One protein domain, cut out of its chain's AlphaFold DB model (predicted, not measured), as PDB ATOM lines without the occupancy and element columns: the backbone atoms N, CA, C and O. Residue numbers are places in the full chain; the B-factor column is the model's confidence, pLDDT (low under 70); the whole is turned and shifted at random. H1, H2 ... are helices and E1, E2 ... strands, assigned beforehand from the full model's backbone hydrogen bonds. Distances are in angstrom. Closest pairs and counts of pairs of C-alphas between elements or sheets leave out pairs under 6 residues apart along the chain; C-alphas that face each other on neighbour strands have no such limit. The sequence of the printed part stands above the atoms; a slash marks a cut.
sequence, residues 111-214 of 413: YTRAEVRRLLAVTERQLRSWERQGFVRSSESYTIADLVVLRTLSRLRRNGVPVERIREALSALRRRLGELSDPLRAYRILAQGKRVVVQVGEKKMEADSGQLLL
ATOM      1  N   TYR A 111     157.028 171.976 145.542       84.31
ATOM      2  CA  TYR A 111     156.459 172.491 144.298       84.31
ATOM      3  C   TYR A 111     154.950 172.587 144.435       84.31
ATOM      4  O   TYR A 111     154.302 171.634 144.870       84.31
ATOM      5  N   THR A 112     154.369 173.702 144.016       87.75
ATOM      6  CA  THR A 112     152.914 173.856 144.032       87.75
ATOM      7  C   THR A 112     152.259 172.982 142.967       87.75
ATOM      8  O   THR A 112     152.839 172.654 141.925       87.75
ATOM      9  N   ARG A 113     150.991 172.639 143.184       88.06
ATOM     10  CA  ARG A 113     150.188 171.881 142.219       88.06
ATOM     11  C   ARG A 113     150.161 172.490 140.814       88.06
ATOM     12  O   ARG A 113     150.246 171.761 139.822       88.06
ATOM     13  N   ALA A 114     150.059 173.814 140.716       83.81
ATOM     14  CA  ALA A 114     150.067 174.518 139.436       83.81
ATOM     15  C   ALA A 114     151.416 174.364 138.712       83.81
ATOM     16  O   ALA A 114     151.449 174.099 137.508       83.81
ATOM     17  N   GLU A 115     152.527 174.448 139.450       84.75
ATOM     18  CA  GLU A 115     153.874 174.252 138.909       84.75
ATOM     19  C   GLU A 115     154.091 172.817 138.430       84.75
ATOM     20  O   GLU A 115     154.572 172.619 137.316       84.75
ATOM     21  N   VAL A 116     153.682 171.807 139.204       85.06
ATOM     22  CA  VAL A 116     153.813 170.391 138.805       85.06
ATOM     23  C   VAL A 116     153.053 170.103 137.514       85.06
ATOM     24  O   VAL A 116     153.583 169.463 136.599       85.06
ATOM     25  N   ARG A 117     151.824 170.618 137.402       89.50
ATOM     26  CA  ARG A 117     151.011 170.486 136.189       89.50
ATOM     27  C   ARG A 117     151.680 171.115 134.976       89.50
ATOM     28  O   ARG A 117     151.674 170.507 133.905       89.50
ATOM     29  N   ARG A 118     152.290 172.292 135.151       85.19
ATOM     30  CA  ARG A 118     153.042 172.986 134.101       85.19
ATOM     31  C   ARG A 118     154.303 172.215 133.703       85.19
ATOM     32  O   ARG A 118     154.512 171.981 132.519       85.19
ATOM     33  N   LEU A 119     155.109 171.784 134.673       84.25
ATOM     34  CA  LEU A 119     156.395 171.113 134.447       84.25
ATOM     35  C   LEU A 119     156.249 169.748 133.766       84.25
ATOM     36  O   LEU A 119     157.065 169.383 132.922       84.25
ATOM     37  N   LEU A 120     155.223 168.978 134.130       82.81
ATOM     38  CA  LEU A 120     155.017 167.624 133.605       82.81
ATOM     39  C   LEU A 120     153.988 167.557 132.469       82.81
ATOM     40  O   LEU A 120     153.768 166.469 131.922       82.81
ATOM     41  N   ALA A 121     153.396 168.701 132.105       83.81
ATOM     42  CA  ALA A 121     152.313 168.827 131.132       83.81
ATOM     43  C   ALA A 121     151.161 167.848 131.423       83.81
ATOM     44  O   ALA A 121     150.750 167.065 130.567       83.81
ATOM     45  N   VAL A 122     150.677 167.848 132.670       85.31
ATOM     46  CA  VAL A 122     149.585 166.979 133.139       85.31
ATOM     47  C   VAL A 122     148.364 167.798 133.537       85.31
ATOM     48  O   VAL A 122     148.460 168.862 134.152       85.31
ATOM     49  N   THR A 123     147.185 167.302 133.172       87.81
ATOM     50  CA  THR A 123     145.914 167.959 133.494       87.81
ATOM     51  C   THR A 123     145.545 167.766 134.964       87.81
ATOM     52  O   THR A 123     145.924 166.780 135.598       87.81
ATOM     53  N   GLU A 124     144.732 168.679 135.501       86.44
ATOM     54  CA  GLU A 124     144.197 168.589 136.868       86.44
ATOM     55  C   GLU A 124     143.466 167.261 137.110       86.44
ATOM     56  O   GLU A 124     143.622 166.623 138.149       86.44
ATOM     57  N   ARG A 125     142.708 166.807 136.105       85.50
ATOM     58  CA  ARG A 125     141.953 165.553 136.149       85.50
ATOM     59  C   ARG A 125     142.870 164.331 136.226       85.50
ATOM     60  O   ARG A 125     142.570 163.404 136.974       85.50
ATOM     61  N   GLN A 126     143.975 164.330 135.479       84.12
ATOM     62  CA  GLN A 126     144.973 163.256 135.528       84.12
ATOM     63  C   GLN A 126     145.666 163.211 136.890       84.12
ATOM     64  O   GLN A 126     145.738 162.142 137.488       84.12
ATOM     65  N   LEU A 127     146.083 164.368 137.414       86.12
ATOM     66  CA  LEU A 127     146.737 164.458 138.720       86.12
ATOM     67  C   LEU A 127     145.812 163.969 139.848       86.12
ATOM     68  O   LEU A 127     146.188 163.061 140.584       86.12
ATOM     69  N   ARG A 128     144.555 164.440 139.892       86.25
ATOM     70  CA  ARG A 128     143.542 163.948 140.850       86.25
ATOM     71  C   ARG A 128     143.253 162.459 140.710       86.25
ATOM     72  O   ARG A 128     142.905 161.797 141.683       86.25
ATOM     73  N   SER A 129     143.320 161.917 139.495       84.44
ATOM     74  CA  SER A 129     143.148 160.479 139.278       84.44
ATOM     75  C   SER A 129     144.287 159.686 139.909       84.44
ATOM     76  O   SER A 129     144.026 158.689 140.573       84.44
ATOM     77  N   TRP A 130     145.531 160.132 139.730       86.12
ATOM     78  CA  TRP A 130     146.705 159.440 140.260       86.12
ATOM     79  C   TRP A 130     146.830 159.556 141.781       86.12
ATOM     80  O   TRP A 130     147.231 158.589 142.426       86.12
ATOM     81  N   GLU A 131     146.417 160.685 142.360       85.12
ATOM     82  CA  GLU A 131     146.311 160.861 143.816       85.12
ATOM     83  C   GLU A 131     145.276 159.909 144.423       85.12
ATOM     84  O   GLU A 131     145.579 159.182 145.365       85.12
ATOM     85  N   ARG A 132     144.071 159.835 143.837       83.44
ATOM     86  CA  ARG A 132     143.018 158.908 144.293       83.44
ATOM     87  C   ARG A 132     143.429 157.443 144.190       83.44
ATOM     88  O   ARG A 132     142.989 156.625 144.987       83.44
ATOM     89  N   GLN A 133     144.254 157.109 143.205       78.06
ATOM     90  CA  GLN A 133     144.765 155.753 143.001       78.06
ATOM     91  C   GLN A 133     145.990 155.439 143.875       78.06
ATOM     92  O   GLN A 133     146.516 154.329 143.804       78.06
ATOM     93  N   GLY A 134     146.429 156.390 144.707       77.19
ATOM     94  CA  GLY A 134     147.454 156.178 145.724       77.19
ATOM     95  C   GLY A 134     148.884 156.129 145.192       77.19
ATOM     96  O   GLY A 134     149.760 155.611 145.881       77.19
ATOM     97  N   PHE A 135     149.150 156.642 143.983       79.69
ATOM     98  CA  PHE A 135     150.526 156.730 143.480       79.69
ATOM     99  C   PHE A 135     151.323 157.861 144.143       79.69
ATOM    100  O   PHE A 135     152.536 157.751 144.280       79.69
ATOM    101  N   VAL A 136     150.646 158.941 144.544       82.00
ATOM    102  CA  VAL A 136     151.211 160.088 145.271       82.00
ATOM    103  C   VAL A 136     150.188 160.540 146.312       82.00
ATOM    104  O   VAL A 136     148.983 160.393 146.095       82.00
ATOM    105  N   ARG A 137     150.650 161.082 147.445       77.69
ATOM    106  CA  ARG A 137     149.761 161.654 148.468       77.69
ATOM    107  C   ARG A 137     149.028 162.873 147.906       77.69
ATOM    108  O   ARG A 137     149.630 163.684 147.207       77.69
ATOM    109  N   SER A 138     147.742 163.010 148.226       79.88
ATOM    110  CA  SER A 138     146.998 164.223 147.881       79.88
ATOM    111  C   SER A 138     147.499 165.377 148.745       79.88
ATOM    112  O   SER A 138     147.451 165.292 149.970       79.88
ATOM    113  N   SER A 139     148.044 166.410 148.106       74.25
ATOM    114  CA  SER A 139     148.639 167.569 148.770       74.25
ATOM    115  C   SER A 139     148.606 168.782 147.840       74.25
ATOM    116  O   SER A 139     148.589 168.641 146.612       74.25
ATOM    117  N   GLU A 140     148.600 169.984 148.412       76.50
ATOM    118  CA  GLU A 140     148.729 171.233 147.650       76.50
ATOM    119  C   GLU A 140     150.181 171.511 147.227       76.50
ATOM    120  O   GLU A 140     150.424 172.236 146.252       76.50
ATOM    121  N   SER A 141     151.137 170.867 147.906       83.12
ATOM    122  CA  SER A 141     152.565 170.911 147.601       83.12
ATOM    123  C   SER A 141     153.177 169.511 147.446       83.12
ATOM    124  O   SER A 141     152.798 168.558 148.131       83.12
ATOM    125  N   TYR A 142     154.133 169.387 146.523       84.31
ATOM    126  CA  TYR A 142     154.787 168.137 146.129       84.31
ATOM    127  C   TYR A 142     156.295 168.225 146.301       84.31
ATOM    128  O   TYR A 142     156.900 169.259 146.031       84.31
ATOM    129  N   THR A 143     156.923 167.120 146.678       84.44
ATOM    130  CA  THR A 143     158.382 167.034 146.787       84.44
ATOM    131  C   THR A 143     159.015 166.624 145.460       84.44
ATOM    132  O   THR A 143     158.353 166.082 144.573       84.44
ATOM    133  N   ILE A 144     160.331 166.795 145.327       78.75
ATOM    134  CA  ILE A 144     161.096 166.316 144.158       78.75
ATOM    135  C   ILE A 144     160.860 164.818 143.910       78.75
ATOM    136  O   ILE A 144     160.727 164.390 142.763       78.75
ATOM    137  N   ALA A 145     160.762 164.020 144.977       72.75
ATOM    138  CA  ALA A 145     160.500 162.590 144.870       72.75
ATOM    139  C   ALA A 145     159.122 162.307 144.242       72.75
ATOM    140  O   ALA A 145     158.990 161.404 143.417       72.75
ATOM    141  N   ASP A 146     158.115 163.127 144.552       80.75
ATOM    142  CA  ASP A 146     156.786 163.028 143.941       80.75
ATOM    143  C   ASP A 146     156.817 163.429 142.458       80.75
ATOM    144  O   ASP A 146     156.162 162.799 141.628       80.75
ATOM    145  N   LEU A 147     157.640 164.414 142.078       82.81
ATOM    146  CA  LEU A 147     157.826 164.783 140.670       82.81
ATOM    147  C   LEU A 147     158.450 163.641 139.853       82.81
ATOM    148  O   LEU A 147     158.059 163.441 138.702       82.81
ATOM    149  N   VAL A 148     159.388 162.872 140.419       77.81
ATOM    150  CA  VAL A 148     159.981 161.696 139.750       77.81
ATOM    151  C   VAL A 148     158.923 160.622 139.500       77.81
ATOM    152  O   VAL A 148     158.820 160.099 138.382       77.81
ATOM    153  N   VAL A 149     158.087 160.350 140.504       79.94
ATOM    154  CA  VAL A 149     156.948 159.427 140.407       79.94
ATOM    155  C   VAL A 149     155.983 159.880 139.306       79.94
ATOM    156  O   VAL A 149     155.708 159.129 138.366       79.94
ATOM    157  N   LEU A 150     155.536 161.138 139.347       83.19
ATOM    158  CA  LEU A 150     154.589 161.701 138.379       83.19
ATOM    159  C   LEU A 150     155.163 161.758 136.957       83.19
ATOM    160  O   LEU A 150     154.447 161.510 135.983       83.19
ATOM    161  N   ARG A 151     156.463 162.039 136.807       82.88
ATOM    162  CA  ARG A 151     157.145 162.036 135.505       82.88
ATOM    163  C   ARG A 151     157.203 160.635 134.912       82.88
ATOM    164  O   ARG A 151     156.973 160.473 133.712       82.88
ATOM    165  N   THR A 152     157.487 159.637 135.741       79.25
ATOM    166  CA  THR A 152     157.508 158.229 135.334       79.25
ATOM    167  C   THR A 152     156.113 157.779 134.906       79.25
ATOM    168  O   THR A 152     155.953 157.270 133.798       79.25
ATOM    169  N   LEU A 153     155.079 158.084 135.695       83.00
ATOM    170  CA  LEU A 153     153.681 157.801 135.345       83.00
ATOM    171  C   LEU A 153     153.253 158.474 134.038       83.00
ATOM    172  O   LEU A 153     152.663 157.826 133.174       83.00
ATOM    173  N   SER A 154     153.591 159.754 133.857       83.00
ATOM    174  CA  SER A 154     153.281 160.496 132.631       83.00
ATOM    175  C   SER A 154     153.920 159.838 131.404       83.00
ATOM    176  O   SER A 154     153.258 159.669 130.381       83.00
ATOM    177  N   ARG A 155     155.173 159.374 131.511       81.62
ATOM    178  CA  ARG A 155     155.857 158.638 130.434       81.62
ATOM    179  C   ARG A 155     155.191 157.300 130.119       81.62
ATOM    180  O   ARG A 155     154.925 157.028 128.952       81.62
ATOM    181  N   LEU A 156     154.873 156.494 131.135       81.00
ATOM    182  CA  LEU A 156     154.192 155.207 130.946       81.00
ATOM    183  C   LEU A 156     152.829 155.392 130.260       81.00
ATOM    184  O   LEU A 156     152.485 154.654 129.338       81.00
ATOM    185  N   ARG A 157     152.076 156.425 130.655       84.06
ATOM    186  CA  ARG A 157     150.766 156.742 130.072       84.06
ATOM    187  C   ARG A 157     150.845 157.240 128.636       84.06
ATOM    188  O   ARG A 157     150.030 156.813 127.823       84.06
ATOM    189  N   ARG A 158     151.819 158.097 128.307       79.31
ATOM    190  CA  ARG A 158     152.055 158.539 126.918       79.31
ATOM    191  C   ARG A 158     152.407 157.372 125.998       79.31
ATOM    192  O   ARG A 158     151.979 157.366 124.854       79.31
ATOM    193  N   ASN A 159     153.099 156.363 126.522       77.06
ATOM    194  CA  ASN A 159     153.427 155.135 125.796       77.06
ATOM    195  C   ASN A 159     152.280 154.102 125.783       77.06
ATOM    196  O   ASN A 159     152.484 152.954 125.400       77.06
ATOM    197  N   GLY A 160     151.066 154.492 126.189       79.06
ATOM    198  CA  GLY A 160     149.860 153.676 126.041       79.06
ATOM    199  C   GLY A 160     149.648 152.612 127.122       79.06
ATOM    200  O   GLY A 160     148.763 151.770 126.967       79.06
ATOM    201  N   VAL A 161     150.407 152.632 128.224       80.00
ATOM    202  CA  VAL A 161     150.200 151.685 129.334       80.00
ATOM    203  C   VAL A 161     148.963 152.107 130.151       80.00
ATOM    204  O   VAL A 161     148.901 153.251 130.612       80.00
ATOM    205  N   PRO A 162     147.942 151.246 130.346       83.38
ATOM    206  CA  PRO A 162     146.781 151.560 131.184       83.38
ATOM    207  C   PRO A 162     147.165 151.703 132.662       83.38
ATOM    208  O   PRO A 162     148.115 151.074 133.127       83.38
ATOM    209  N   VAL A 163     146.452 152.552 133.408       81.31
ATOM    210  CA  VAL A 163     146.839 152.887 134.792       81.31
ATOM    211  C   VAL A 163     146.717 151.671 135.716       81.31
ATOM    212  O   VAL A 163     147.541 151.456 136.601       81.31
ATOM    213  N   GLU A 164     145.727 150.833 135.447       80.44
ATOM    214  CA  GLU A 164     145.449 149.567 136.109       80.44
ATOM    215  C   GLU A 164     146.642 148.619 135.965       80.44
ATOM    216  O   GLU A 164     147.111 148.062 136.957       80.44
ATOM    217  N   ARG A 165     147.222 148.544 134.759       80.81
ATOM    218  CA  ARG A 165     148.411 147.729 134.489       80.81
ATOM    219  C   ARG A 165     149.655 148.261 135.189       80.81
ATOM    220  O   ARG A 165     150.462 147.474 135.673       80.81
ATOM    221  N   ILE A 166     149.804 149.584 135.282       81.50
ATOM    222  CA  ILE A 166     150.882 150.204 136.068       81.50
ATOM    223  C   ILE A 166     150.739 149.817 137.544       81.50
ATOM    224  O   ILE A 166     151.720 149.437 138.181       81.50
ATOM    225  N   ARG A 167     149.519 149.860 138.090       81.56
ATOM    226  CA  ARG A 167     149.247 149.472 139.480       81.56
ATOM    227  C   ARG A 167     149.554 147.996 139.733       81.56
ATOM    228  O   ARG A 167     150.219 147.678 140.716       81.56
ATOM    229  N   GLU A 168     149.105 147.110 138.846       81.00
ATOM    230  CA  GLU A 168     149.401 145.673 138.905       81.00
ATOM    231  C   GLU A 168     150.907 145.414 138.901       81.00
ATOM    232  O   GLU A 168     151.414 144.739 139.796       81.00
ATOM    233  N   ALA A 169     151.627 146.024 137.959       79.81
ATOM    234  CA  ALA A 169     153.076 145.922 137.844       79.81
ATOM    235  C   ALA A 169     153.789 146.376 139.127       79.81
ATOM    236  O   ALA A 169     154.624 145.654 139.662       79.81
ATOM    237  N   LEU A 170     153.422 147.535 139.682       78.06
ATOM    238  CA  LEU A 170     154.014 148.024 140.931       78.06
ATOM    239  C   LEU A 170     153.675 147.135 142.131       78.06
ATOM    240  O   LEU A 170     154.525 146.922 142.989       78.06
ATOM    241  N   SER A 171     152.461 146.582 142.190       77.94
ATOM    242  CA  SER A 171     152.079 145.632 143.240       77.94
ATOM    243  C   SER A 171     152.854 144.314 143.141       77.94
ATOM    244  O   SER A 171     153.244 143.743 144.158       77.94
ATOM    245  N   ALA A 172     153.123 143.839 141.921       79.06
ATOM    246  CA  ALA A 172     153.951 142.666 141.676       79.06
ATOM    247  C   ALA A 172     155.405 142.928 142.088       79.06
ATOM    248  O   ALA A 172     155.988 142.108 142.791       79.06
ATOM    249  N   LEU A 173     155.948 144.102 141.755       75.19
ATOM    250  CA  LEU A 173     157.293 144.513 142.159       75.19
ATOM    251  C   LEU A 173     157.442 144.620 143.678       75.19
ATOM    252  O   LEU A 173     158.395 144.070 144.218       75.19
ATOM    253  N   ARG A 174     156.488 145.256 144.377       75.75
ATOM    254  CA  ARG A 174     156.499 145.353 145.852       75.75
ATOM    255  C   ARG A 174     156.509 143.979 146.519       75.75
ATOM    256  O   ARG A 174     157.235 143.778 147.482       75.75
ATOM    257  N   ARG A 175     155.723 143.028 145.996       75.12
ATOM    258  CA  ARG A 175     155.693 141.645 146.502       75.12
ATOM    259  C   ARG A 175     156.999 140.894 146.247       75.12
ATOM    260  O   ARG A 175     157.392 140.087 147.075       75.12
ATOM    261  N   ARG A 176     157.637 141.125 145.096       70.81
ATOM    262  CA  ARG A 176     158.822 140.375 144.653       70.81
ATOM    263  C   ARG A 176     160.128 140.889 145.241       70.81
ATOM    264  O   ARG A 176     161.004 140.086 145.523       70.81
ATOM    265  N   LEU A 177     160.282 142.205 145.354       66.50
ATOM    266  CA  LEU A 177     161.578 142.816 145.658       66.50
ATOM    267  C   LEU A 177     161.794 143.116 147.146       66.50
ATOM    268  O   LEU A 177     162.914 143.466 147.498       66.50
ATOM    269  N   GLY A 178     160.787 142.925 148.012       66.56
ATOM    270  CA  GLY A 178     160.925 143.118 149.467       66.56
ATOM    271  C   GLY A 178     161.364 144.536 149.880       66.56
ATOM    272  O   GLY A 178     161.600 145.376 149.018       66.56
ATOM    273  N   GLU A 179     161.382 144.793 151.200       54.47
ATOM    274  CA  GLU A 179     161.790 145.982 152.012       54.47
ATOM    275  C   GLU A 179     161.744 147.430 151.458       54.47
ATOM    276  O   GLU A 179     162.083 148.378 152.163       54.47
ATOM    277  N   LEU A 180     161.253 147.683 150.251       54.88
ATOM    278  CA  LEU A 180     161.135 149.012 149.668       54.88
ATOM    279  C   LEU A 180     159.657 149.360 149.515       54.88
ATOM    280  O   LEU A 180     158.914 148.766 148.733       54.88
ATOM    281  N   SER A 181     159.225 150.373 150.260       55.69
ATOM    282  CA  SER A 181     157.846 150.857 150.244       55.69
ATOM    283  C   SER A 181     157.462 151.540 148.916       55.69
ATOM    284  O   SER A 181     156.278 151.562 148.563       55.69
ATOM    285  N   ASP A 182     158.434 152.020 148.120       66.00
ATOM    286  CA  ASP A 182     158.174 152.731 146.856       66.00
ATOM    287  C   ASP A 182     159.111 152.350 145.676       66.00
ATOM    288  O   ASP A 182     160.174 152.953 145.490       66.00
ATOM    289  N   PRO A 183     158.705 151.395 144.810       67.00
ATOM    290  CA  PRO A 183     159.496 150.959 143.654       67.00
ATOM    291  C   PRO A 183     159.749 152.048 142.603       67.00
ATOM    292  O   PRO A 183     160.735 151.964 141.875       67.00
ATOM    293  N   LEU A 184     158.880 153.064 142.507       66.31
ATOM    294  CA  LEU A 184     159.026 154.149 141.527       66.31
ATOM    295  C   LEU A 184     160.170 155.105 141.876       66.31
ATOM    296  O   LEU A 184     160.657 155.818 141.000       66.31
ATOM    297  N   ARG A 185     160.582 155.129 143.148       65.69
ATOM    298  CA  ARG A 185     161.716 155.926 143.630       65.69
ATOM    299  C   ARG A 185     163.029 155.153 143.564       65.69
ATOM    300  O   ARG A 185     164.066 155.754 143.314       65.69
ATOM    301  N   ALA A 186     162.974 153.841 143.783       64.88
ATOM    302  CA  ALA A 186     164.159 152.990 143.860       64.88
ATOM    303  C   ALA A 186     164.670 152.507 142.493       64.88
ATOM    304  O   ALA A 186     165.872 152.303 142.338       64.88
ATOM    305  N   TYR A 187     163.790 152.333 141.499       75.75
ATOM    306  CA  TYR A 187     164.164 151.699 140.234       75.75
ATOM    307  C   TYR A 187     163.791 152.516 139.003       75.75
ATOM    308  O   TYR A 187     162.806 153.255 138.965       75.75
ATOM    309  N   ARG A 188     164.567 152.321 137.931       76.44
ATOM    310  CA  ARG A 188     164.271 152.910 136.628       76.44
ATOM    311  C   ARG A 188     163.190 152.084 135.936       76.44
ATOM    312  O   ARG A 188     163.456 150.997 135.427       76.44
ATOM    313  N   ILE A 189     161.972 152.624 135.911       78.00
ATOM    314  CA  ILE A 189     160.813 151.997 135.269       78.00
ATOM    315  C   ILE A 189     160.599 152.582 133.868       78.00
ATOM    316  O   ILE A 189     160.575 153.799 133.671       78.00
ATOM    317  N   LEU A 190     160.450 151.699 132.887       76.62
ATOM    318  CA  LEU A 190     160.328 151.994 131.465       76.62
ATOM    319  C   LEU A 190     159.058 151.342 130.901       76.62
ATOM    320  O   LEU A 190     158.573 150.338 131.421       76.62
ATOM    321  N   ALA A 191     158.521 151.907 129.821       74.50
ATOM    322  CA  ALA A 191     157.484 151.253 129.024       74.50
ATOM    323  C   ALA A 191     158.111 150.663 127.762       74.50
ATOM    324  O   ALA A 191     158.812 151.373 127.041       74.50
ATOM    325  N   GLN A 192     157.805 149.398 127.481       70.06
ATOM    326  CA  GLN A 192     158.102 148.745 126.209       70.06
ATOM    327  C   GLN A 192     156.777 148.252 125.618       70.06
ATOM    328  O   GLN A 192     156.219 147.233 126.032       70.06
ATOM    329  N   GLY A 193     156.204 149.051 124.715       73.12
ATOM    330  CA  GLY A 193     154.807 148.894 124.304       73.12
ATOM    331  C   GLY A 193     153.860 149.037 125.502       73.12
ATOM    332  O   GLY A 193     153.960 149.991 126.268       73.12
ATOM    333  N   LYS A 194     152.964 148.060 125.695       71.38
ATOM    334  CA  LYS A 194     152.019 148.021 126.830       71.38
ATOM    335  C   LYS A 194     152.608 147.410 128.114       71.38
ATOM    336  O   LYS A 194     151.897 147.320 129.115       71.38
ATOM    337  N   ARG A 195     153.868 146.956 128.093       75.56
ATOM    338  CA  ARG A 195     154.521 146.288 129.231       75.56
ATOM    339  C   ARG A 195     155.262 147.291 130.110       75.56
ATOM    340  O   ARG A 195     155.833 148.262 129.611       75.56
ATOM    341  N   VAL A 196     155.266 147.025 131.416       79.38
ATOM    342  CA  VAL A 196     156.050 147.777 132.403       79.38
ATOM    343  C   VAL A 196     157.341 147.010 132.657       79.38
ATOM    344  O   VAL A 196     157.309 145.864 133.097       79.38
ATOM    345  N   VAL A 197     158.466 147.647 132.357       80.50
ATOM    346  CA  VAL A 197     159.808 147.076 132.463       80.50
ATOM    347  C   VAL A 197     160.561 147.794 133.569       80.50
ATOM    348  O   VAL A 197     160.515 149.019 133.659       80.50
ATOM    349  N   VAL A 198     161.274 147.045 134.399       80.06
ATOM    350  CA  VAL A 198     162.144 147.582 135.441       80.06
ATOM    351  C   VAL A 198     163.585 147.259 135.107       80.06
ATOM    352  O   VAL A 198     163.909 146.133 134.741       80.06
ATOM    353  N   GLN A 199     164.449 148.256 135.230       78.06
ATOM    354  CA  GLN A 199     165.885 148.076 135.125       78.06
ATOM    355  C   GLN A 199     166.497 148.004 136.529       78.06
ATOM    356  O   GLN A 199     166.361 148.942 137.318       78.06
ATOM    357  N   VAL A 200     167.169 146.887 136.816       70.25
ATOM    358  CA  VAL A 200     167.905 146.621 138.059       70.25
ATOM    359  C   VAL A 200     169.375 146.412 137.684       70.25
ATOM    360  O   VAL A 200     169.739 145.395 137.093       70.25
ATOM    361  N   GLY A 201     170.218 147.407 137.971       72.19
ATOM    362  CA  GLY A 201     171.589 147.451 137.453       72.19
ATOM    363  C   GLY A 201     171.612 147.505 135.918       72.19
ATOM    364  O   GLY A 201     170.932 148.330 135.302       72.19
ATOM    365  N   GLU A 202     172.368 146.604 135.294       65.62
ATOM    366  CA  GLU A 202     172.462 146.477 133.828       65.62
ATOM    367  C   GLU A 202     171.375 145.578 133.223       65.62
ATOM    368  O   GLU A 202     171.221 145.512 132.006       65.62
ATOM    369  N   LYS A 203     170.582 144.898 134.058       70.19
ATOM    370  CA  LYS A 203     169.574 143.937 133.604       70.19
ATOM    371  C   LYS A 203     168.191 144.578 133.572       70.19
ATOM    372  O   LYS A 203     167.801 145.312 134.482       70.19
ATOM    373  N   LYS A 204     167.425 144.275 132.527       78.44
ATOM    374  CA  LYS A 204     166.009 144.644 132.406       78.44
ATOM    375  C   LYS A 204     165.149 143.434 132.750       78.44
ATOM    376  O   LYS A 204     165.518 142.306 132.446       78.44
ATOM    377  N   MET A 205     163.998 143.660 133.366       79.31
ATOM    378  CA  MET A 205     163.021 142.617 133.669       79.31
ATOM    379  C   MET A 205     161.598 143.137 133.521       79.31
ATOM    380  O   MET A 205     161.324 144.318 133.742       79.31
ATOM    381  N   GLU A 206     160.674 142.254 133.178       80.19
ATOM    382  CA  GLU A 206     159.250 142.563 133.224       80.19
ATOM    383  C   GLU A 206     158.766 142.680 134.671       80.19
ATOM    384  O   GLU A 206     159.100 141.865 135.530       80.19
ATOM    385  N   ALA A 207     157.963 143.703 134.956       78.69
ATOM    386  CA  ALA A 207     157.518 144.002 136.313       78.69
ATOM    387  C   ALA A 207     156.536 142.966 136.891       78.69
ATOM    388  O   ALA A 207     156.482 142.755 138.102       78.69
ATOM    389  N   ASP A 208     155.734 142.345 136.032       74.38
ATOM    390  CA  ASP A 208     154.670 141.403 136.370       74.38
ATOM    391  C   ASP A 208     155.177 139.963 136.489       74.38
ATOM    392  O   ASP A 208     154.959 139.317 137.519       74.38
ATOM    393  N   SER A 209     155.867 139.468 135.459       74.69
ATOM    394  CA  SER A 209     156.406 138.106 135.390       74.69
ATOM    395  C   SER A 209     157.753 137.972 136.107       74.69
ATOM    396  O   SER A 209     158.105 136.882 136.566       74.69
ATOM    397  N   GLY A 210     158.481 139.079 136.278       69.94
ATOM    398  CA  GLY A 210     159.861 139.101 136.760       69.94
ATOM    399  C   GLY A 210     160.856 138.462 135.799       69.94
ATOM    400  O   GLY A 210     162.002 138.230 136.175       69.94
ATOM    401  N   GLN A 211     160.423 138.155 134.577       75.81
ATOM    402  CA  GLN A 211     161.267 137.565 133.558       75.81
ATOM    403  C   GLN A 211     162.335 138.574 133.135       75.81
ATOM    404  O   GLN A 211     162.018 139.720 132.809       75.81
ATOM    405  N   LEU A 212     163.599 138.143 133.131       72.69
ATOM    406  CA  LEU A 212     164.697 138.941 132.594       72.69
ATOM    407  C   LEU A 212     164.467 139.159 131.096       72.69
ATOM    408  O   LEU A 212     164.303 138.210 130.329       72.69
ATOM    409  N   LEU A 213     164.456 140.424 130.694       66.19
ATOM    410  CA  LEU A 213     164.426 140.817 129.301       66.19
ATOM    411  C   LEU A 213     165.859 140.829 128.790       66.19
ATOM    412  O   LEU A 213     166.699 141.590 129.272       66.19
ATOM    413  N   LEU A 214     166.114 139.971 127.808       64.94
ATOM    414  CA  LEU A 214     167.358 139.985 127.060       64.94
ATOM    415  C   LEU A 214     167.420 141.302 126.280       64.94
ATOM    416  O   LEU A 214     166.588 141.558 125.407       64.94
TER     417      LEU A 214
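Overview. This is residues 111 to 214 of the 413 residues of the protein "Tetratricopeptide repeat protein" of Candidatus Solibacter sp (UniProt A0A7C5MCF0). A long helix, H3, stands in the middle, with the shorter helices H1 and H2 to one side of it and a small sheet of three strands to the other. H3 packs on the sheet over its edge strand E1, a second long helix, H4, covers the inner strand E2, and the short H5 sits between H3 and H4, touching both. The 104 printed residues hold five named helices and then three named strands, in the order H1 H2 H3 H4 H5 E1 E2 E3; the sheet runs E1 E2 E3, antiparallel throughout, and the class is mixed. The whole is compact, with a radius of gyration of the C-alphas of 13.6 A and spans of 40 by 29 by 23 A.

Arrangement. Residues 111 to 112 pair antiparallel with residues 141 to 142. H1, residues 113 to 120, and H2, residues 124 to 132, are close but not clearly touching, about perpendicular at 78 degrees; their closest C-alphas, of Arg 117 and Glu 124, are 7.1 A apart. H3, residues 144 to 158, touches H1 at a steep tilt of 53 degrees, the same way, closest at the C-alphas of Leu 120 and Arg 151, 6.3 A. H2 and H3 are near each other. H4, residues 163 to 177, is close to H3 but not clearly touching. H5, residues 183 to 186, touches H3, with the C-alphas of Val 149 and Leu 184 closest at 5.8 A, and touches H4 through residues 170 to 174 alone. E1, residues 188 to 192, E2, residues 195 to 200, and E3, residues 203 to 206, form a meander, each strand the antiparallel neighbour of the one before, in two hairpins. N 190 and O 197 are 2.8 A apart, and N 198 and O 205 are 2.8 A apart, both within hydrogen-bond range. H3 is on the sheet at a height of 10.2 A, over E1 and along the strands; H4 is on it at 9.6 A, over E2. In H1, H2, H3 and H4 every O i to N i+4 pair is within hydrogen-bond range; H5 is too short for one.

Along the chain. H1 begins at C-alpha 113, (150.188, 171.881, 142.219), and is 10.8 A long; H2 is 12.3 A. H3 is 21.0 A, from C-alpha 144 at (161.096, 166.316, 144.158), and H4 is 20.9 A. H5 is 5.1 A, E1 12.8 A, E2 16.0 A and E3 10.4 A, ending at C-alpha 206, (159.250, 142.563, 133.224).

Size, cuts and confidence. The two C-alphas farthest apart, of Glu 140 and Leu 214, are 41.8 A apart. The printed part has no cut. The link from H2 to H3 is long, with 11 residues; the others are tight. The mean pLDDT of the printed part is 77.8, and residues 177 to 186, 202, 210 and 213 to 214 are under 70.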